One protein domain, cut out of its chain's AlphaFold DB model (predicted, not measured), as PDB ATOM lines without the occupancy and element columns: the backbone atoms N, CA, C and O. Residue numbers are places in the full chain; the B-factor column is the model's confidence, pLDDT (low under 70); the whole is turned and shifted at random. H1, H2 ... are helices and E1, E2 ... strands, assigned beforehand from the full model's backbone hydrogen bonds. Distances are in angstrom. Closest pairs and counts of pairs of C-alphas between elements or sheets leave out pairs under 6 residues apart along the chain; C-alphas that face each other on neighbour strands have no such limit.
ATOM      1  N   PHE A 297     -30.031   9.285   3.236       95.56
ATOM      2  CA  PHE A 297     -31.020  10.089   2.511       95.56
ATOM      3  C   PHE A 297     -31.269   9.530   1.108       95.56
ATOM      4  O   PHE A 297     -30.334   9.384   0.321       95.56
ATOM      5  N   ASP A 298     -32.531   9.256   0.769       92.94
ATOM      6  CA  ASP A 298     -32.936   8.886  -0.589       92.94
ATOM      7  C   ASP A 298     -33.417  10.139  -1.353       92.94
ATOM      8  O   ASP A 298     -34.479  10.697  -1.049       92.94
ATOM      9  N   PRO A 299     -32.676  10.605  -2.380       88.62
ATOM     10  CA  PRO A 299     -33.065  11.772  -3.166       88.62
ATOM     11  C   PRO A 299     -34.296  11.540  -4.060       88.62
ATOM     12  O   PRO A 299     -34.860  12.517  -4.553       88.62
ATOM     13  N   ASN A 300     -34.729  10.291  -4.274       88.06
ATOM     14  CA  ASN A 300     -35.898   9.966  -5.097       88.06
ATOM     15  C   ASN A 300     -37.210  10.164  -4.323       88.06
ATOM     16  O   ASN A 300     -38.146  10.767  -4.850       88.06
ATOM     17  N   SER A 301     -37.276   9.675  -3.081       89.56
ATOM     18  CA  SER A 301     -38.392   9.921  -2.154       89.56
ATOM     19  C   SER A 301     -38.290  11.278  -1.454       89.56
ATOM     20  O   SER A 301     -39.306  11.807  -1.010       89.56
ATOM     21  N   ASN A 302     -37.084  11.860  -1.389       92.12
ATOM     22  CA  ASN A 302     -36.753  13.036  -0.586       92.12
ATOM     23  C   ASN A 302     -36.989  12.799   0.919       92.12
ATOM     24  O   ASN A 302     -37.567  13.642   1.609       92.12
ATOM     25  N   THR A 303     -36.539  11.646   1.416       95.75
ATOM     26  CA  THR A 303     -36.648  11.254   2.826       95.75
ATOM     27  C   THR A 303     -35.339  10.679   3.361       95.75
ATOM     28  O   THR A 303     -34.575  10.057   2.623       95.75
ATOM     29  N   ALA A 304     -35.089  10.864   4.658       95.56
ATOM     30  CA  ALA A 304     -34.051  10.152   5.393       95.56
ATOM     31  C   ALA A 304     -34.613   8.891   6.074       95.56
ATOM     32  O   ALA A 304     -35.757   8.866   6.535       95.56
ATOM     33  N   ASN A 305     -33.780   7.859   6.176       95.94
ATOM     34  CA  ASN A 305     -33.993   6.692   7.027       95.94
ATOM     35  C   ASN A 305     -32.904   6.676   8.104       95.94
ATOM     36  O   ASN A 305     -31.723   6.767   7.776       95.94
ATOM     37  N   ILE A 306     -33.289   6.547   9.372       97.12
ATOM     38  CA  ILE A 306     -32.380   6.570  10.526       97.12
ATOM     39  C   ILE A 306     -32.376   5.182  11.167       97.12
ATOM     40  O   ILE A 306     -33.434   4.593  11.394       97.12
ATOM     41  N   THR A 307     -31.196   4.653  11.484       96.19
ATOM     42  CA  THR A 307     -31.040   3.428  12.279       96.19
ATOM     43  C   THR A 307     -30.233   3.734  13.532       96.19
ATOM     44  O   THR A 307     -29.108   4.215  13.433       96.19
ATOM     45  N   LEU A 308     -30.804   3.434  14.698       96.25
ATOM     46  CA  LEU A 308     -30.147   3.486  16.000       96.25
ATOM     47  C   LEU A 308     -29.888   2.058  16.483       96.25
ATOM     48  O   LEU A 308     -30.787   1.218  16.425       96.25
ATOM     49  N   GLU A 309     -28.696   1.777  16.993       93.81
ATOM     50  CA  GLU A 309     -28.326   0.474  17.545       93.81
ATOM     51  C   GLU A 309     -27.649   0.635  18.915       93.81
ATOM     52  O   GLU A 309     -26.799   1.506  19.082       93.81
ATOM     53  N   THR A 310     -28.002  -0.187  19.909       92.06
ATOM     54  CA  THR A 310     -27.374  -0.131  21.242       92.06
ATOM     55  C   THR A 310     -27.325  -1.483  21.953       92.06
ATOM     56  O   THR A 310     -28.230  -2.312  21.816       92.06
ATOM     57  N   TYR A 311     -26.250  -1.730  22.701       88.19
ATOM     58  CA  TYR A 311     -26.041  -2.941  23.495       88.19
ATOM     59  C   TYR A 311     -25.156  -2.653  24.714       88.19
ATOM     60  O   TYR A 311     -24.311  -1.766  24.682       88.19
ATOM     61  N   LEU A 312     -25.340  -3.407  25.799       82.00
ATOM     62  CA  LEU A 312     -24.527  -3.283  27.014       82.00
ATOM     63  C   LEU A 312     -23.430  -4.353  27.022       82.00
ATOM     64  O   LEU A 312     -23.736  -5.525  26.801       82.00
ATOM     65  N   THR A 313     -22.179  -3.972  27.284       67.00
ATOM     66  CA  THR A 313     -21.052  -4.915  27.408       67.00
ATOM     67  C   THR A 313     -20.866  -5.398  28.855       67.00
ATOM     68  O   THR A 313     -21.315  -4.757  29.799       67.00
ATOM     69  N   GLY A 314     -20.269  -6.582  29.036       48.44
ATOM     70  CA  GLY A 314     -20.331  -7.383  30.272       48.44
ATOM     71  C   GLY A 314     -19.552  -6.921  31.519       48.44
ATOM     72  O   GLY A 314     -19.281  -7.756  32.375       48.44
ATOM     73  N   GLU A 315     -19.205  -5.643  31.659       42.09
ATOM     74  CA  GLU A 315     -18.864  -5.043  32.960       42.09
ATOM     75  C   GLU A 315     -19.745  -3.811  33.164       42.09
ATOM     76  O   GLU A 315     -20.117  -3.167  32.187       42.09
ATOM     77  N   VAL A 316     -20.074  -3.455  34.412       37.97
ATOM     78  CA  VAL A 316     -20.787  -2.203  34.721       37.97
ATOM     79  C   VAL A 316     -20.041  -1.424  35.801       37.97
ATOM     80  O   VAL A 316     -19.846  -1.910  36.913       37.97
ATOM     81  N   ILE A 664     -26.372  -0.135  40.029       48.28
ATOM     82  CA  ILE A 664     -26.497  -0.175  38.560       48.28
ATOM     83  C   ILE A 664     -27.977   0.046  38.186       48.28
ATOM     84  O   ILE A 664     -28.842  -0.561  38.814       48.28
ATOM     85  N   GLU A 665     -28.281   0.881  37.180       56.56
ATOM     86  CA  GLU A 665     -29.652   1.378  36.901       56.56
ATOM     87  C   GLU A 665     -30.154   1.195  35.439       56.56
ATOM     88  O   GLU A 665     -30.829   2.079  34.919       56.56
ATOM     89  N   LEU A 666     -29.852   0.075  34.756       68.56
ATOM     90  CA  LEU A 666     -30.231  -0.162  33.339       68.56
ATOM     91  C   LEU A 666     -31.148  -1.390  33.136       68.56
ATOM     92  O   LEU A 666     -30.697  -2.455  32.712       68.56
ATOM     93  N   ASP A 667     -32.440  -1.251  33.440       77.75
ATOM     94  CA  ASP A 667     -33.466  -2.309  33.342       77.75
ATOM     95  C   ASP A 667     -34.506  -2.037  32.222       77.75
ATOM     96  O   ASP A 667     -34.226  -1.296  31.280       77.75
ATOM     97  N   SER A 668     -35.695  -2.656  32.270       82.44
ATOM     98  CA  SER A 668     -36.766  -2.477  31.270       82.44
ATOM     99  C   SER A 668     -37.407  -1.085  31.233       82.44
ATOM    100  O   SER A 668     -38.049  -0.751  30.232       82.44
ATOM    101  N   ASP A 669     -37.261  -0.289  32.296       84.25
ATOM    102  CA  ASP A 669     -37.763   1.088  32.356       84.25
ATOM    103  C   ASP A 669     -36.790   2.085  31.691       84.25
ATOM    104  O   ASP A 669     -37.121   3.262  31.531       84.25
ATOM    105  N   THR A 670     -35.613   1.615  31.253       87.06
ATOM    106  CA  THR A 670     -34.664   2.376  30.427       87.06
ATOM    107  C   THR A 670     -35.328   2.815  29.117       87.06
ATOM    108  O   THR A 670     -35.970   2.029  28.414       87.06
ATOM    109  N   MET A 671     -35.147   4.085  28.768       93.31
ATOM    110  CA  MET A 671     -35.706   4.732  27.588       93.31
ATOM    111  C   MET A 671     -34.615   4.923  26.530       93.31
ATOM    112  O   MET A 671     -33.589   5.544  26.794       93.31
ATOM    113  N   LEU A 672     -34.855   4.459  25.303       96.75
ATOM    114  CA  LEU A 672     -34.162   4.982  24.126       96.75
ATOM    115  C   LEU A 672     -34.986   6.164  23.610       96.75
ATOM    116  O   LEU A 672     -36.154   5.990  23.259       96.75
ATOM    117  N   ILE A 673     -34.394   7.356  23.587       96.75
ATOM    118  CA  ILE A 673     -35.027   8.589  23.115       96.75
ATOM    119  C   ILE A 673     -34.299   9.059  21.859       96.75
ATOM    120  O   ILE A 673     -33.096   9.304  21.890       96.75
ATOM    121  N   ASP A 674     -35.034   9.218  20.765       97.44
ATOM    122  CA  ASP A 674     -34.545   9.851  19.544       97.44
ATOM    123  C   ASP A 674     -35.257  11.188  19.334       97.44
ATOM    124  O   ASP A 674     -36.467  11.271  19.542       97.44
ATOM    125  N   LYS A 675     -34.529  12.236  18.935       96.38
ATOM    126  CA  LYS A 675     -35.134  13.540  18.633       96.38
ATOM    127  C   LYS A 675     -34.739  14.006  17.247       96.38
ATOM    128  O   LYS A 675     -33.551  14.147  16.955       96.38
ATOM    129  N   ILE A 676     -35.729  14.246  16.398       96.88
ATOM    130  CA  ILE A 676     -35.554  14.735  15.029       96.88
ATOM    131  C   ILE A 676     -35.068  16.194  15.068       96.88
ATOM    132  O   ILE A 676     -35.452  16.971  15.949       96.88
ATOM    133  N   SER A 677     -34.178  16.578  14.150       96.62
ATOM    134  CA  SER A 677     -33.663  17.950  14.096       96.62
ATOM    135  C   SER A 677     -34.691  18.927  13.519       96.62
ATOM    136  O   SER A 677     -35.633  18.557  12.820       96.62
ATOM    137  N   LYS A 678     -34.455  20.223  13.747       95.94
ATOM    138  CA  LYS A 678     -35.289  21.328  13.246       95.94
ATOM    139  C   LYS A 678     -35.339  21.457  11.707       95.94
ATOM    140  O   LYS A 678     -36.071  22.314  11.213       95.94
ATOM    141  N   TYR A 679     -34.547  20.670  10.972       96.94
ATOM    142  CA  TYR A 679     -34.477  20.662   9.502       96.94
ATOM    143  C   TYR A 679     -35.389  19.609   8.862       96.94
ATOM    144  O   TYR A 679     -35.679  19.686   7.667       96.94
ATOM    145  N   PHE A 680     -35.896  18.671   9.663       97.00
ATOM    146  CA  PHE A 680     -36.816  17.617   9.252       97.00
ATOM    147  C   PHE A 680     -38.157  17.743   9.989       97.00
ATOM    148  O   PHE A 680     -38.287  18.455  10.987       97.00
ATOM    149  N   LYS A 681     -39.197  17.089   9.470       95.88
ATOM    150  CA  LYS A 681     -40.531  17.074  10.080       95.88
ATOM    151  C   LYS A 681     -40.505  16.166  11.307       95.88
ATOM    152  O   LYS A 681     -40.264  14.971  11.185       95.88
ATOM    153  N   GLY A 682     -40.757  16.748  12.479       91.88
ATOM    154  CA  GLY A 682     -40.690  16.033  13.755       91.88
ATOM    155  C   GLY A 682     -41.795  14.995  13.962       91.88
ATOM    156  O   GLY A 682     -41.521  13.956  14.550       91.88
ATOM    157  N   ASP A 683     -43.005  15.251  13.448       90.38
ATOM    158  CA  ASP A 683     -44.209  14.432  13.663       90.38
ATOM    159  C   ASP A 683     -44.162  13.084  12.905       90.38
ATOM    160  O   ASP A 683     -44.935  12.838  11.975       90.38
ATOM    161  N   ILE A 684     -43.234  12.200  13.283       94.44
ATOM    162  CA  ILE A 684     -43.034  10.894  12.647       94.44
ATOM    163  C   ILE A 684     -44.176   9.928  13.014       94.44
ATOM    164  O   ILE A 684     -44.385   9.647  14.200       94.44
ATOM    165  N   PRO A 685     -44.893   9.350  12.027       92.44
ATOM    166  CA  PRO A 685     -45.919   8.346  12.281       92.44
ATOM    167  C   PRO A 685     -45.337   7.073  12.907       92.44
ATOM    168  O   PRO A 685     -44.281   6.583  12.502       92.44
ATOM    169  N   LYS A 686     -46.045   6.483  13.875       92.81
ATOM    170  CA  LYS A 686     -45.579   5.285  14.599       92.81
ATOM    171  C   LYS A 686     -45.381   4.074  13.678       92.81
ATOM    172  O   LYS A 686     -44.523   3.239  13.946       92.81
ATOM    173  N   GLU A 687     -46.149   3.980  12.599       94.50
ATOM    174  CA  GLU A 687     -46.024   2.966  11.550       94.50
ATOM    175  C   GLU A 687     -44.686   3.012  10.792       94.50
ATOM    176  O   GLU A 687     -44.261   1.984  10.262       94.50
ATOM    177  N   ASN A 688     -43.980   4.148  10.805       96.31
ATOM    178  CA  ASN A 688     -42.657   4.294  10.195       96.31
ATOM    179  C   ASN A 688     -41.520   3.812  11.115       96.31
ATOM    180  O   ASN A 688     -40.358   3.805  10.702       96.31
ATOM    181  N   ILE A 689     -41.831   3.415  12.355       97.88
ATOM    182  CA  ILE A 689     -40.855   3.017  13.374       97.88
ATOM    183  C   ILE A 689     -40.933   1.505  13.583       97.88
ATOM    184  O   ILE A 689     -41.963   0.959  13.978       97.88
ATOM    185  N   THR A 690     -39.824   0.805  13.347       98.06
ATOM    186  CA  THR A 690     -39.716  -0.644  13.579       98.06
ATOM    187  C   THR A 690     -38.567  -0.952  14.529       98.06
ATOM    188  O   THR A 690     -37.453  -0.471  14.338       98.06
ATOM    189  N   VAL A 691     -38.828  -1.776  15.545       98.06
ATOM    190  CA  VAL A 691     -37.856  -2.132  16.584       98.06
ATOM    191  C   VAL A 691     -37.521  -3.616  16.488       98.06
ATOM    192  O   VAL A 691     -38.402  -4.461  16.324       98.06
ATOM    193  N   TYR A 692     -36.238  -3.935  16.604       97.81
ATOM    194  CA  TYR A 692     -35.691  -5.280  16.523       97.81
ATOM    195  C   TYR A 692     -34.759  -5.554  17.707       97.81
ATOM    196  O   TYR A 692     -34.101  -4.645  18.209       97.81
ATOM    197  N   LYS A 693     -34.643  -6.825  18.100       95.94
ATOM    198  CA  LYS A 693     -33.476  -7.342  18.830       95.94
ATOM    199  C   LYS A 693     -32.617  -8.160  17.873       95.94
ATOM    200  O   LYS A 693     -33.146  -8.883  17.031       95.94
ATOM    201  N   GLN A 694     -31.303  -8.047  17.988       94.44
ATOM    202  CA  GLN A 694     -30.346  -8.761  17.147       94.44
ATOM    203  C   GLN A 694     -29.420  -9.584  18.056       94.44
ATOM    204  O   GLN A 694     -28.767  -8.988  18.914       94.44
ATOM    205  N   PRO A 695     -29.393 -10.925  17.951       93.81
ATOM    206  CA  PRO A 695     -28.606 -11.762  18.854       93.81
ATOM    207  C   PRO A 695     -27.108 -11.580  18.602       93.81
ATOM    208  O   PRO A 695     -26.682 -11.400  17.456       93.81
ATOM    209  N   TYR A 696     -26.315 -11.643  19.668       90.50
ATOM    210  CA  TYR A 696     -24.859 -11.673  19.576       90.50
ATOM    211  C   TYR A 696     -24.396 -13.065  19.120       90.50
ATOM    212  O   TYR A 696     -24.681 -14.065  19.774       90.50
ATOM    213  N   ASN A 697     -23.686 -13.131  17.992       88.12
ATOM    214  CA  ASN A 697     -23.192 -14.374  17.384       88.12
ATOM    215  C   ASN A 697     -21.737 -14.702  17.762       88.12
ATOM    216  O   ASN A 697     -21.223 -15.744  17.352       88.12
ATOM    217  N   GLY A 698     -21.075 -13.836  18.538       72.31
ATOM    218  CA  GLY A 698     -19.647 -13.930  18.828       72.31
ATOM    219  C   GLY A 698     -18.786 -13.289  17.741       72.31
ATOM    220  O   GLY A 698     -19.116 -13.342  16.559       72.31
ATOM    221  N   GLY A 699     -17.671 -12.691  18.150       72.62
ATOM    222  CA  GLY A 699     -16.742 -11.991  17.265       72.62
ATOM    223  C   GLY A 699     -16.153 -10.765  17.954       72.62
ATOM    224  O   GLY A 699     -16.216 -10.644  19.177       72.62
ATOM    225  N   GLU A 700     -15.578  -9.853  17.175       75.62
ATOM    226  CA  GLU A 700     -15.167  -8.541  17.679       75.62
ATOM    227  C   GLU A 700     -16.402  -7.633  17.770       75.62
ATOM    228  O   GLU A 700     -17.179  -7.514  16.815       75.62
ATOM    229  N   LEU A 701     -16.639  -7.032  18.939       67.62
ATOM    230  CA  LEU A 701     -17.756  -6.108  19.126       67.62
ATOM    231  C   LEU A 701     -17.529  -4.873  18.243       67.62
ATOM    232  O   LEU A 701     -16.441  -4.307  18.227       67.62
ATOM    233  N   GLY A 702     -18.547  -4.506  17.464       59.75
ATOM    234  CA  GLY A 702     -18.440  -3.506  16.394       59.75
ATOM    235  C   GLY A 702     -18.356  -4.089  14.976       59.75
ATOM    236  O   GLY A 702     -18.766  -3.406  14.041       59.75
ATOM    237  N   ASP A 703     -17.949  -5.353  14.782       71.56
ATOM    238  CA  ASP A 703     -18.091  -5.998  13.467       71.56
ATOM    239  C   ASP A 703     -19.565  -6.358  13.196       71.56
ATOM    240  O   ASP A 703     -20.251  -6.989  14.002       71.56
ATOM    241  N   SER A 704     -20.035  -5.991  12.006       72.38
ATOM    242  CA  SER A 704     -21.272  -6.469  11.386       72.38
ATOM    243  C   SER A 704     -21.474  -7.993  11.464       72.38
ATOM    244  O   SER A 704     -22.599  -8.438  11.688       72.38
ATOM    245  N   ASN A 705     -20.404  -8.790  11.333       80.00
ATOM    246  CA  ASN A 705     -20.465 -10.256  11.366       80.00
ATOM    247  C   ASN A 705     -20.755 -10.821  12.769       80.00
ATOM    248  O   ASN A 705     -21.199 -11.964  12.887       80.00
ATOM    249  N   SER A 706     -20.549 -10.026  13.824       82.25
ATOM    250  CA  SER A 706     -20.765 -10.426  15.221       82.25
ATOM    251  C   SER A 706     -22.248 -10.487  15.620       82.25
ATOM    252  O   SER A 706     -22.565 -10.818  16.764       82.25
ATOM    253  N   TRP A 707     -23.174 -10.190  14.701       89.50
ATOM    254  CA  TRP A 707     -24.612 -10.092  14.962       89.50
ATOM    255  C   TRP A 707     -25.437 -10.998  14.037       89.50
ATOM    256  O   TRP A 707     -25.190 -11.072  12.835       89.50
ATOM    257  N   GLY A 708     -26.449 -11.675  14.587       90.50
ATOM    258  CA  GLY A 708     -27.350 -12.546  13.822       90.50
ATOM    259  C   GLY A 708     -28.472 -11.812  13.083       90.50
ATOM    260  O   GLY A 708     -28.448 -10.593  12.916       90.50
ATOM    261  N   GLU A 709     -29.487 -12.551  12.629       93.12
ATOM    262  CA  GLU A 709     -30.646 -11.954  11.952       93.12
ATOM    263  C   GLU A 709     -31.481 -11.074  12.905       93.12
ATOM    264  O   GLU A 709     -31.639 -11.375  14.090       93.12
ATOM    265  N   LYS A 710     -32.033  -9.968  12.385       95.50
ATOM    266  CA  LYS A 710     -32.856  -9.023  13.159       95.50
ATOM    267  C   LYS A 710     -34.234  -9.634  13.462       95.50
ATOM    268  O   LYS A 710     -35.026  -9.879  12.555       95.50
ATOM    269  N   ILE A 711     -34.549  -9.819  14.743       96.50
ATOM    270  CA  ILE A 711     -35.837 -10.331  15.236       96.50
ATOM    271  C   ILE A 711     -36.738  -9.135  15.553       96.50
ATOM    272  O   ILE A 711     -36.409  -8.340  16.428       96.50
ATOM    273  N   ASN A 712     -37.867  -8.988  14.856       96.81
ATOM    274  CA  ASN A 712     -38.802  -7.880  15.086       96.81
ATOM    275  C   ASN A 712     -39.484  -8.014  16.459       96.81
ATOM    276  O   ASN A 712     -40.050  -9.061  16.768       96.81
ATOM    277  N   ILE A 713     -39.438  -6.938  17.246       97.12
ATOM    278  CA  ILE A 713     -40.022  -6.834  18.589       97.12
ATOM    279  C   ILE A 713     -40.882  -5.576  18.771       97.12
ATOM    280  O   ILE A 713     -41.195  -5.221  19.903       97.12
ATOM    281  N   THR A 714     -41.313  -4.904  17.695       96.12
ATOM    282  CA  THR A 714     -42.139  -3.674  17.755       96.12
ATOM    283  C   THR A 714     -43.383  -3.832  18.645       96.12
ATOM    284  O   THR A 714     -43.824  -2.867  19.262       96.12
ATOM    285  N   ASN A 715     -43.935  -5.048  18.749       94.75
ATOM    286  CA  ASN A 715     -45.096  -5.363  19.592       94.75
ATOM    287  C   ASN A 715     -44.744  -5.800  21.033       94.75
ATOM    288  O   ASN A 715     -45.652  -5.944  21.847       94.75
ATOM    289  N   GLU A 716     -43.467  -6.052  21.342       94.00
ATOM    290  CA  GLU A 716     -42.975  -6.368  22.697       94.00
ATOM    291  C   GLU A 716     -42.562  -5.091  23.463       94.00
ATOM    292  O   GLU A 716     -42.566  -5.088  24.691       94.00
ATOM    293  N   VAL A 717     -42.235  -4.006  22.748       96.12
ATOM    294  CA  VAL A 717     -41.828  -2.704  23.306       96.12
ATOM    295  C   VAL A 717     -42.942  -1.651  23.237       96.12
ATOM    296  O   VAL A 717     -43.875  -1.740  22.439       96.12
ATOM    297  N   THR A 718     -42.825  -0.593  24.041       96.50
ATOM    298  CA  THR A 718     -43.684   0.594  23.938       96.50
ATOM    299  C   THR A 718     -42.978   1.688  23.148       96.50
ATOM    300  O   THR A 718     -41.946   2.191  23.574       96.50
ATOM    301  N   ILE A 719     -43.571   2.093  22.020       97.25
ATOM    302  CA  ILE A 719     -43.139   3.251  21.219       97.25
ATOM    303  C   ILE A 719     -44.125   4.405  21.431       97.25
ATOM    304  O   ILE A 719     -45.334   4.209  21.231       97.25
ATOM    305  N   LYS A 720     -43.605   5.583  21.786       95.75
ATOM    306  CA  LYS A 720     -44.306   6.876  21.846       95.75
ATOM    307  C   LYS A 720     -43.672   7.873  20.874       95.75
ATOM    308  O   LYS A 720     -42.469   7.814  20.639       95.75
ATOM    309  N   THR A 721     -44.488   8.781  20.351       94.81
ATOM    310  CA  THR A 721     -44.115   9.831  19.393       94.81
ATOM    311  C   THR A 721     -44.808  11.124  19.824       94.81
ATOM    312  O   THR A 721     -46.039  11.187  19.809       94.81
ATOM    313  N   GLU A 722     -44.047  12.120  20.269       92.69
ATOM    314  CA  GLU A 722     -44.553  13.383  20.820       92.69
ATOM    315  C   GLU A 722     -43.761  14.556  20.221       92.69
ATOM    316  O   GLU A 722     -42.615  14.805  20.596       92.69
ATOM    317  N   GLY A 723     -44.365  15.266  19.259       93.00
ATOM    318  CA  GLY A 723     -43.666  16.284  18.469       93.00
ATOM    319  C   GLY A 723     -42.465  15.676  17.745       93.00
ATOM    320  O   GLY A 723     -42.593  14.637  17.110       93.00
ATOM    321  N   ASP A 724     -41.290  16.286  17.902       94.44
ATOM    322  CA  ASP A 724     -40.023  15.799  17.336       94.44
ATOM    323  C   ASP A 724     -39.364  14.633  18.092       94.44
ATOM    324  O   ASP A 724     -38.279  14.197  17.705       94.44
ATOM    325  N   THR A 725     -39.979  14.137  19.169       96.69
ATOM    326  CA  THR A 725     -39.375  13.154  20.071       96.69
ATOM    327  C   THR A 725     -40.032  11.778  19.942       96.69
ATOM    328  O   THR A 725     -41.232  11.600  20.155       96.69
ATOM    329  N   ILE A 726     -39.210  10.770  19.659       97.69
ATOM    330  CA  ILE A 726     -39.546   9.348  19.643       97.69
ATOM    331  C   ILE A 726     -38.978   8.713  20.915       97.69
ATOM    332  O   ILE A 726     -37.850   8.985  21.315       97.69
ATOM    333  N   THR A 727     -39.744   7.854  21.581       97.25
ATOM    334  CA  THR A 727     -39.302   7.145  22.791       97.25
ATOM    335  C   THR A 727     -39.672   5.671  22.720       97.25
ATOM    336  O   THR A 727     -40.834   5.338  22.482       97.25
ATOM    337  N   VAL A 728     -38.697   4.798  22.974       97.31
ATOM    338  CA  VAL A 728     -38.846   3.339  23.040       97.31
ATOM    339  C   VAL A 728     -38.511   2.855  24.454       97.31
ATOM    340  O   VAL A 728     -37.414   3.107  24.945       97.31
ATOM    341  N   THR A 729     -39.441   2.148  25.102       95.38
ATOM    342  CA  THR A 729     -39.265   1.535  26.436       95.38
ATOM    343  C   THR A 729     -39.697   0.068  26.458       95.38
ATOM    344  O   THR A 729     -40.407  -0.397  25.561       95.38
ATOM    345  N   GLY A 730     -39.293  -0.677  27.493       92.62
ATOM    346  CA  GLY A 730     -39.620  -2.099  27.668       92.62
ATOM    347  C   GLY A 730     -38.534  -3.072  27.195       92.62
ATOM    348  O   GLY A 730     -38.722  -4.282  27.303       92.62
ATOM    349  N   TYR A 731     -37.395  -2.575  26.700       93.56
ATOM    350  CA  TYR A 731     -36.214  -3.397  26.429       93.56
ATOM    351  C   TYR A 731     -35.319  -3.449  27.672       93.56
ATOM    352  O   TYR A 731     -34.835  -2.423  28.136       93.56
ATOM    353  N   ASP A 732     -35.109  -4.646  28.214       88.06
ATOM    354  CA  ASP A 732     -34.376  -4.845  29.465       88.06
ATOM    355  C   ASP A 732     -32.877  -5.061  29.217       88.06
ATOM    356  O   ASP A 732     -32.442  -6.178  28.922       88.06
ATOM    357  N   TYR A 733     -32.078  -4.004  29.343       84.06
ATOM    358  CA  TYR A 733     -30.630  -4.067  29.121       84.06
ATOM    359  C   TYR A 733     -29.938  -5.035  30.099       84.06
ATOM    360  O   TYR A 733     -29.087  -5.820  29.676       84.06
ATOM    361  N   SER A 734     -30.371  -5.085  31.365       74.81
ATOM    362  CA  SER A 734     -29.839  -6.000  32.391       74.81
ATOM    363  C   SER A 734     -30.041  -7.490  32.081       74.81
ATOM    364  O   SER A 734     -29.270  -8.324  32.553       74.81
ATOM    365  N   LYS A 735     -31.048  -7.844  31.268       81.81
ATOM    366  CA  LYS A 735     -31.290  -9.227  30.809       81.81
ATOM    367  C   LYS A 735     -30.697  -9.543  29.436       81.81
ATOM    368  O   LYS A 735     -30.707 -10.705  29.038       81.81
ATOM    369  N   ASN A 736     -30.230  -8.534  28.698       85.06
ATOM    370  CA  ASN A 736     -29.814  -8.671  27.300       85.06
ATOM    371  C   ASN A 736     -28.360  -8.237  27.031       85.06
ATOM    372  O   ASN A 736     -27.951  -8.251  25.872       85.06
ATOM    373  N   PHE A 737     -27.577  -7.876  28.055       80.44
ATOM    374  CA  PHE A 737     -26.153  -7.547  27.909       80.44
ATOM    375  C   PHE A 737     -25.368  -8.658  27.193       80.44
ATOM    376  O   PHE A 737     -25.687  -9.843  27.324       80.44
ATOM    377  N   VAL A 738     -24.351  -8.271  26.421       81.00
ATOM    378  CA  VAL A 738     -23.563  -9.202  25.607       81.00
ATOM    379  C   VAL A 738     -22.321  -9.690  26.340       81.00
ATOM    380  O   VAL A 738     -21.535  -8.903  26.873       81.00
ATOM    381  N   TYR A 739     -22.145 -11.010  26.363       71.38
ATOM    382  CA  TYR A 739     -21.013 -11.682  26.996       71.38
ATOM    383  C   TYR A 739     -20.778 -13.077  26.393       71.38
ATOM    384  O   TYR A 739     -21.480 -13.508  25.474       71.38
ATOM    385  N   LEU A 740     -19.752 -13.772  26.891       69.75
ATOM    386  CA  LEU A 740     -19.470 -15.170  26.564       69.75
ATOM    387  C   LEU A 740     -19.729 -16.041  27.803       69.75
ATOM    388  O   LEU A 740     -18.979 -15.960  28.774       69.75
ATOM    389  N   GLU A 741     -20.756 -16.888  27.760       70.31
ATOM    390  CA  GLU A 741     -21.050 -17.896  28.786       70.31
ATOM    391  C   GLU A 741     -20.373 -19.218  28.388       70.31
ATOM    392  O   GLU A 741     -20.740 -19.835  27.388       70.31
ATOM    393  N   ASP A 742     -19.316 -19.621  29.101       72.06
ATOM    394  CA  ASP A 742     -18.483 -20.796  28.770       72.06
ATOM    395  C   ASP A 742     -18.001 -20.843  27.298       72.06
ATOM    396  O   ASP A 742     -17.839 -21.902  26.689       72.06
ATOM    397  N   GLY A 743     -17.761 -19.667  26.705       66.38
ATOM    398  CA  GLY A 743     -17.372 -19.505  25.297       66.38
ATOM    399  C   GLY A 743     -18.540 -19.468  24.302       66.38
ATOM    400  O   GLY A 743     -18.308 -19.282  23.109       66.38
ATOM    401  N   THR A 744     -19.782 -19.595  24.773       75.75
ATOM    402  CA  THR A 744     -21.005 -19.404  23.982       75.75
ATOM    403  C   THR A 744     -21.410 -17.926  23.998       75.75
ATOM    404  O   THR A 744     -21.552 -17.356  25.078       75.75
ATOM    405  N   PRO A 745     -21.624 -17.282  22.841       82.38
ATOM    406  CA  PRO A 745     -22.176 -15.931  22.771       82.38
ATOM    407  C   PRO A 745     -23.594 -15.850  23.346       82.38
ATOM    408  O   PRO A 745     -24.479 -16.605  22.944       82.38
ATOM    409  N   VAL A 746     -23.803 -14.918  24.276       79.56
ATOM    410  CA  VAL A 746     -25.097 -14.630  24.909       79.56
ATOM    411  C   VAL A 746     -25.353 -13.123  24.856       79.56
ATOM    412  O   VAL A 746     -24.413 -12.331  24.916       79.56
ATOM    413  N   GLY A 747     -26.623 -12.730  24.731       86.50
ATOM    414  CA  GLY A 747     -27.071 -11.334  24.728       86.50
ATOM    415  C   GLY A 747     -27.625 -10.851  23.385       86.50
ATOM    416  O   GLY A 747     -27.601 -11.560  22.375       86.50
ATOM    417  N   TYR A 748     -28.151  -9.627  23.388       91.75
ATOM    418  CA  TYR A 748     -28.803  -8.992  22.246       91.75
ATOM    419  C   TYR A 748     -28.473  -7.496  22.164       91.75
ATOM    420  O   TYR A 748     -28.304  -6.806  23.171       91.75
ATOM    421  N   LYS A 749     -28.483  -6.976  20.938       92.31
ATOM    422  CA  LYS A 749     -28.500  -5.545  20.621       92.31
ATOM    423  C   LYS A 749     -29.921  -5.096  20.307       92.31
ATOM    424  O   LYS A 749     -30.623  -5.774  19.552       92.31
ATOM    425  N   LEU A 750     -30.332  -3.954  20.847       95.88
ATOM    426  CA  LEU A 750     -31.546  -3.252  20.437       95.88
ATOM    427  C   LEU A 750     -31.257  -2.482  19.148       95.88
ATOM    428  O   LEU A 750     -30.231  -1.814  19.042       95.88
ATOM    429  N   VAL A 751     -32.165  -2.556  18.178       97.19
ATOM    430  CA  VAL A 751     -32.077  -1.817  16.917       97.19
ATOM    431  C   VAL A 751     -33.412  -1.144  16.620       97.19
ATOM    432  O   VAL A 751     -34.436  -1.817  16.513       97.19
ATOM    433  N   VAL A 752     -33.407   0.173  16.448       98.00
ATOM    434  CA  VAL A 752     -34.576   0.987  16.094       98.00
ATOM    435  C   VAL A 752     -34.362   1.557  14.698       98.00
ATOM    436  O   VAL A 752     -33.346   2.191  14.440       98.00
ATOM    437  N   VAL A 753     -35.313   1.332  13.795       97.75
ATOM    438  CA  VAL A 753     -35.304   1.871  12.429       97.75
ATOM    439  C   VAL A 753     -36.474   2.833  12.280       97.75
ATOM    440  O   VAL A 753     -37.619   2.444  12.513       97.75
ATOM    441  N   ILE A 754     -36.182   4.064  11.874       97.62
ATOM    442  CA  ILE A 754     -37.141   5.141  11.616       97.62
ATOM    443  C   ILE A 754     -37.089   5.451  10.121       97.62
ATOM    444  O   ILE A 754     -36.003   5.642   9.569       97.62
ATOM    445  N   LYS A 755     -38.245   5.481   9.457       96.25
ATOM    446  CA  LYS A 755     -38.342   5.686   8.008       96.25
ATOM    447  C   LYS A 755     -39.081   6.953   7.609       96.25
ATOM    448  O   LYS A 755     -39.885   7.493   8.368       96.25
ATOM    449  N   ASP A 756     -38.836   7.355   6.367       95.38
ATOM    450  CA  ASP A 756     -39.565   8.407   5.661       95.38
ATOM    451  C   ASP A 756     -39.546   9.769   6.383       95.38
ATOM    452  O   ASP A 756     -40.541  10.490   6.444       95.38
ATOM    453  N   VAL A 757     -38.381  10.132   6.929       96.50
ATOM    454  CA  VAL A 757     -38.147  11.408   7.616       96.50
ATOM    455  C   VAL A 757     -37.951  12.517   6.572       96.50
ATOM    456  O   VAL A 757     -36.885  12.657   5.974       96.50
ATOM    457  N   GLU A 758     -39.006  13.284   6.299       95.94
ATOM    458  CA  GLU A 758     -39.004  14.373   5.307       95.94
ATOM    459  C   GLU A 758     -38.311  15.655   5.821       95.94
ATOM    460  O   GLU A 758     -38.543  16.048   6.966       95.94
ATOM    461  N   PRO A 759     -37.554  16.393   4.984       96.69
ATOM    462  CA  PRO A 759     -37.164  17.782   5.256       96.69
ATOM    463  C   PRO A 759     -38.371  18.716   5.465       96.69
ATOM    464  O   PRO A 759     -39.450  18.486   4.911       96.69
ATOM    465  N   ILE A 760     -38.195  19.810   6.212       95.62
ATOM    466  CA  ILE A 760     -39.259  20.809   6.428       95.62
ATOM    467  C   ILE A 760     -39.702  21.508   5.129       95.62
ATOM    468  O   ILE A 760     -38.932  21.693   4.183       95.62
ATOM    469  N   ASP A 761     -40.961  21.961   5.097       93.81
ATOM    470  CA  ASP A 761     -41.513  22.717   3.968       93.81
ATOM    471  C   ASP A 761     -40.719  24.024   3.741       93.81
ATOM    472  O   ASP A 761     -40.653  24.915   4.599       93.81
ATOM    473  N   GLY A 762     -40.134  24.131   2.546       94.50
ATOM    474  CA  GLY A 762     -39.305  25.260   2.128       94.50
ATOM    475  C   GLY A 762     -37.805  25.100   2.392       94.50
ATOM    476  O   GLY A 762     -37.067  26.027   2.094       94.50
ATOM    477  N   PHE A 763     -37.329  23.964   2.916       96.94
ATOM    478  CA  PHE A 763     -35.890  23.737   3.085       96.94
ATOM    479  C   PHE A 763     -35.152  23.763   1.735       96.94
ATOM    480  O   PHE A 763     -35.498  23.014   0.817       96.94
ATOM    481  N   VAL A 764     -34.134  24.623   1.624       96.06
ATOM    482  CA  VAL A 764     -33.334  24.833   0.404       96.06
ATOM    483  C   VAL A 764     -32.434  23.631   0.103       96.06
ATOM    484  O   VAL A 764     -32.113  23.391  -1.060       96.06
ATOM    485  N   GLY A 765     -32.072  22.843   1.119       95.25
ATOM    486  CA  GLY A 765     -31.079  21.772   1.022       95.25
ATOM    487  C   GLY A 765     -29.669  22.250   1.377       95.25
ATOM    488  O   GLY A 765     -29.472  23.391   1.796       95.25
ATOM    489  N   GLY A 766     -28.696  21.361   1.207       96.44
ATOM    490  CA  GLY A 766     -27.294  21.570   1.568       96.44
ATOM    491  C   GLY A 766     -26.604  20.246   1.898       96.44
ATOM    492  O   GLY A 766     -27.244  19.196   1.872       96.44
ATOM    493  N   ASN A 767     -25.308  20.299   2.191       95.50
ATOM    494  CA  ASN A 767     -24.536  19.137   2.638       95.50
ATOM    495  C   ASN A 767     -24.396  19.152   4.168       95.50
ATOM    496  O   ASN A 767     -24.557  20.212   4.774       95.50
ATOM    497  N   GLU A 768     -24.088  18.000   4.766       95.38
ATOM    498  CA  GLU A 768     -23.889  17.839   6.221       95.38
ATOM    499  C   GLU A 768     -25.077  18.363   7.072       95.38
ATOM    500  O   GLU A 768     -24.905  19.094   8.048       95.38
ATOM    501  N   VAL A 769     -26.316  18.012   6.697       96.44
ATOM    502  CA  VAL A 769     -27.530  18.408   7.434       96.44
ATOM    503  C   VAL A 769     -27.836  17.386   8.544       96.44
ATOM    504  O   VAL A 769     -28.198  16.253   8.213       96.44
ATOM    505  N   PRO A 770     -27.800  17.749   9.842       96.12
ATOM    506  CA  PRO A 770     -28.035  16.810  10.935       96.12
ATOM    507  C   PRO A 770     -29.483  16.340  10.932       96.12
ATOM    508  O   PRO A 770     -30.410  17.159  10.953       96.12
ATOM    509  N   THR A 771     -29.713  15.026  10.959       95.38
ATOM    510  CA  THR A 771     -31.081  14.473  11.008       95.38
ATOM    511  C   THR A 771     -31.702  14.559  12.396       95.38
ATOM    512  O   THR A 771     -32.924  14.513  12.539       95.38
ATOM    513  N   ASN A 772     -30.876  14.715  13.433       94.75
ATOM    514  CA  ASN A 772     -31.276  14.602  14.830       94.75
ATOM    515  C   ASN A 772     -30.625  15.648  15.740       94.75
ATOM    516  O   ASN A 772     -29.681  16.330  15.347       94.75
ATOM    517  N   LYS A 773     -31.134  15.760  16.970       93.62
ATOM    518  CA  LYS A 773     -30.530  16.560  18.045       93.62
ATOM    519  C   LYS A 773     -29.498  15.755  18.835       93.62
ATOM    520  O   LYS A 773     -29.613  14.531  18.952       93.62
ATOM    521  N   ASP A 774     -28.561  16.482  19.428       88.44
ATOM    522  CA  ASP A 774     -27.442  16.023  20.258       88.44
ATOM    523  C   ASP A 774     -27.847  15.504  21.645       88.44
ATOM    524  O   ASP A 774     -26.988  15.114  22.425       88.44
ATOM    525  N   ASP A 775     -29.139  15.491  21.971       86.44
ATOM    526  CA  ASP A 775     -29.694  14.852  23.163       86.44
ATOM    527  C   ASP A 775     -30.479  13.562  22.844       86.44
ATOM    528  O   ASP A 775     -31.133  12.995  23.719       86.44
ATOM    529  N   SER A 776     -30.375  13.044  21.618       93.19
ATOM    530  CA  SER A 776     -30.828  11.686  21.286       93.19
ATOM    531  C   SER A 776     -29.931  10.655  21.980       93.19
ATOM    532  O   SER A 776     -28.728  10.644  21.756       93.19
ATOM    533  N   GLY A 777     -30.475   9.735  22.776       92.81
ATOM    534  CA  GLY A 777     -29.652   8.772  23.510       92.81
ATOM    535  C   GLY A 777     -30.427   7.778  24.361       92.81
ATOM    536  O   GLY A 777     -31.644   7.629  24.240       92.81
ATOM    537  N   ILE A 778     -29.702   7.111  25.252       91.44
ATOM    538  CA  ILE A 778     -30.248   6.212  26.267       91.44
ATOM    539  C   ILE A 778     -30.420   6.991  27.574       91.44
ATOM    540  O   ILE A 778     -29.575   7.810  27.930       91.44
ATOM    541  N   TYR A 779     -31.524   6.754  28.274       86.94
ATOM    542  CA  TYR A 779     -31.946   7.429  29.500       86.94
ATOM    543  C   TYR A 779     -32.470   6.390  30.500       86.94
ATOM    544  O   TYR A 779     -33.117   5.423  30.108       86.94
ATOM    545  N   ASP A 780     -32.232   6.591  31.792       80.00
ATOM    546  CA  ASP A 780     -32.830   5.795  32.860       80.00
ATOM    547  C   ASP A 780     -34.333   6.122  33.037       80.00
ATOM    548  O   ASP A 780     -34.890   7.056  32.448       80.00
ATOM    549  N   LYS A 781     -34.985   5.387  33.942       79.06
ATOM    550  CA  LYS A 781     -36.392   5.588  34.340       79.06
ATOM    551  C   LYS A 781     -36.727   6.966  34.935       79.06
ATOM    552  O   LYS A 781     -37.898   7.331  35.025       79.06
ATOM    553  N   ASN A 782     -35.726   7.721  35.381       76.25
ATOM    554  CA  ASN A 782     -35.856   9.066  35.939       76.25
ATOM    555  C   ASN A 782     -35.684  10.156  34.861       76.25
ATOM    556  O   ASN A 782     -35.572  11.338  35.202       76.25
ATOM    557  N   ASN A 783     -35.661   9.767  33.576       77.75
ATOM    558  CA  ASN A 783     -35.293  10.605  32.436       77.75
ATOM    559  C   ASN A 783     -33.880  11.199  32.597       77.75
ATOM    560  O   ASN A 783     -33.605  12.343  32.224       77.75
ATOM    561  N   LYS A 784     -32.987  10.419  33.211       75.06
ATOM    562  CA  LYS A 784     -31.613  10.770  33.547       75.06
ATOM    563  C   LYS A 784     -30.660  10.006  32.622       75.06
ATOM    564  O   LYS A 784     -30.728   8.795  32.489       75.06
ATOM    565  N   VAL A 785     -29.815  10.738  31.910       77.44
ATOM    566  CA  VAL A 785     -29.092  10.226  30.739       77.44
ATOM    567  C   VAL A 785     -28.101   9.107  31.054       77.44
ATOM    568  O   VAL A 785     -27.253   9.238  31.917       77.44
ATOM    569  N   VAL A 786     -28.101   8.057  30.251       76.81
ATOM    570  CA  VAL A 786     -27.067   7.021  30.292       76.81
ATOM    571  C   VAL A 786     -25.964   7.322  29.279       76.81
ATOM    572  O   VAL A 786     -24.815   7.466  29.673       76.81
ATOM    573  N   GLU A 787     -26.314   7.454  27.995       82.06
ATOM    574  CA  GLU A 787     -25.356   7.662  26.897       82.06
ATOM    575  C   GLU A 787     -26.019   8.401  25.722       82.06
ATOM    576  O   GLU A 787     -27.249   8.472  25.632       82.06
ATOM    577  N   ASN A 788     -25.241   9.045  24.856       85.44
ATOM    578  CA  ASN A 788     -25.691   9.760  23.661       85.44
ATOM    579  C   ASN A 788     -25.500   8.909  22.406       85.44
ATOM    580  O   ASN A 788     -24.519   8.189  22.266       85.44
ATOM    581  N   PHE A 789     -26.401   9.061  21.442       87.12
ATOM    582  CA  PHE A 789     -26.057   8.736  20.068       87.12
ATOM    583  C   PHE A 789     -25.286   9.903  19.456       87.12
ATOM    584  O   PHE A 789     -25.619  11.064  19.703       87.12
ATOM    585  N   ASP A 790     -24.322   9.593  18.592       85.12
ATOM    586  CA  ASP A 790     -23.807  10.571  17.638       85.12
ATOM    587  C   ASP A 790     -24.954  11.127  16.776       85.12
ATOM    588  O   ASP A 790     -25.957  10.453  16.520       85.12
ATOM    589  N   THR A 791     -24.818  12.367  16.314       86.81
ATOM    590  CA  THR A 791     -25.754  12.993  15.376       86.81
ATOM    591  C   THR A 791     -25.283  12.727  13.947       86.81
ATOM    592  O   THR A 791     -24.308  13.350  13.535       86.81
ATOM    593  N   PRO A 792     -25.917  11.819  13.179       89.12
ATOM    594  CA  PRO A 792     -25.558  11.648  11.782       89.12
ATOM    595  C   PRO A 792     -26.085  12.816  10.946       89.12
ATOM    596  O   PRO A 792     -27.200  13.314  11.154       89.12
ATOM    597  N   ASP A 793     -25.288  13.184   9.954       94.62
ATOM    598  CA  ASP A 793     -25.610  14.198   8.963       94.62
ATOM    599  C   ASP A 793     -25.924  13.551   7.609       94.62
ATOM    600  O   ASP A 793     -25.438  12.462   7.292       94.62
ATOM    601  N   VAL A 794     -26.737  14.221   6.793       95.75
ATOM    602  CA  VAL A 794     -27.056  13.791   5.426       95.75
ATOM    603  C   VAL A 794     -27.019  14.951   4.437       95.75
ATOM    604  O   VAL A 794     -27.350  16.089   4.767       95.75
ATOM    605  N   ASP A 795     -26.689  14.643   3.187       96.50
ATOM    606  CA  ASP A 795     -26.744  15.613   2.097       96.50
ATOM    607  C   ASP A 795     -28.159  15.674   1.502       96.50
ATOM    608  O   ASP A 795     -28.715  14.666   1.053       96.50
TER     609      ASP A 795
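Overview. This is residues 297 to 316 and 664 to 795 of the 1196 residues of the protein "VWA domain-containing protein" of Eubacterium sp. NSJ-61 (UniProt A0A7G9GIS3). Two sheets lie partly face to face as a sandwich, a wide one of short strands, E4, E5, E2, E10 and E11, and a narrower one of longer strands, E1, E8 and E3, with strands crossed at 33 degrees. The small hairpin E6 and E7 lies at one end of the long axis, with the short helix H1 between it and the sandwich, and the pair E9 and E12 lies towards the other end. The printed part has 152 residues, with twelve named strands and one named helix in the order E1, E2, E3, E4, E5, H1, E6, E7, E8, E9, E10, E11, E12; each sheet is antiparallel. The class is mostly strand, though under half of the residues are in named elements. The whole is compact, with a radius of gyration of the C-alphas of 16.3 A, and its outline is elongated, spanning 57 by 34 by 26 A.

Along the chain. Residues 297 to 298 make a short antiparallel pairing with residues 303 to 304 of E1. E1, residues 303 to 312, is 30.7 A long and begins with C-alpha 303 at (-36.648, 11.254, 2.826). After the cut come E2, residues 671 to 675, and E3, residues 689 to 695, 20.0 A long. E4, residues 718 to 722, and E5, residues 725 to 729, are each 13.2 A long. H1 is residues 733 to 736, E6 residues 739 to 741 and E7 residues 744 to 746. E8, residues 748 to 757, is 26.8 A long, with C-alpha 748 at (-28.803, -8.992, 22.246). E9, residues 766 to 770, E10, residues 777 to 779, and E11, residues 785 to 788, follow. E12, residues 793 to 795, ends with C-alpha 795 at (-26.744, 15.613, 2.097).

Arrangement. The larger sheet runs E4, E5, E2, E10, E11, with E4 and E11 as edge strands, and is twisted, its C-alphas up to 4.4 A off the best plane. In the hairpin E4 and E5, N 720 and O 727 are 2.9 A apart, within hydrogen-bond range. E5 and E2 have N 728 and O 672 at 2.8 A, E2 and E10 have N 673 and O 777 at 2.8 A, and the hairpin E10 and E11 has N 778 and O 787 at 2.8 A. The second sheet runs E1, E8, E3 and is twisted. E1 and E8 stand at 166 degrees, with N 308 and O 752 at 2.8 A; E8 and E3 have N 692 and O 751 at 2.8 A. The parts of the two sheets that face each other are 9.9 A centre to centre. E3 and E4 are near each other. H1 is on the sheet E1, E8, E3 at a height over the sheet of 7.6 A; its closest C-alphas to E8 are Asn 736 and Tyr 748, 5.2 A. H1 is too short for any O i to N i+4 pair; its one O i to N i+3 pair is within range. In the hairpin E6 and E7, N 741 and O 744 are 2.8 A apart; E7 runs on into E8 at 47 degrees. E9 and E12 have N 769 and O 794 at 2.9 A.

Size, cuts and confidence. The C-alphas farthest apart are those of Asp 742 and Gly 762, at 57.1 A. Residues 317 to 663 are not printed, and C-alphas 316 and 664 are 7.2 A apart across the cut. Long links join E2 to E3 and E3 to E4. The mean pLDDT of the printed part is 88.1; residues 313 to 316, 664 to 666, 701 to 702, 740 and 743 are under 70.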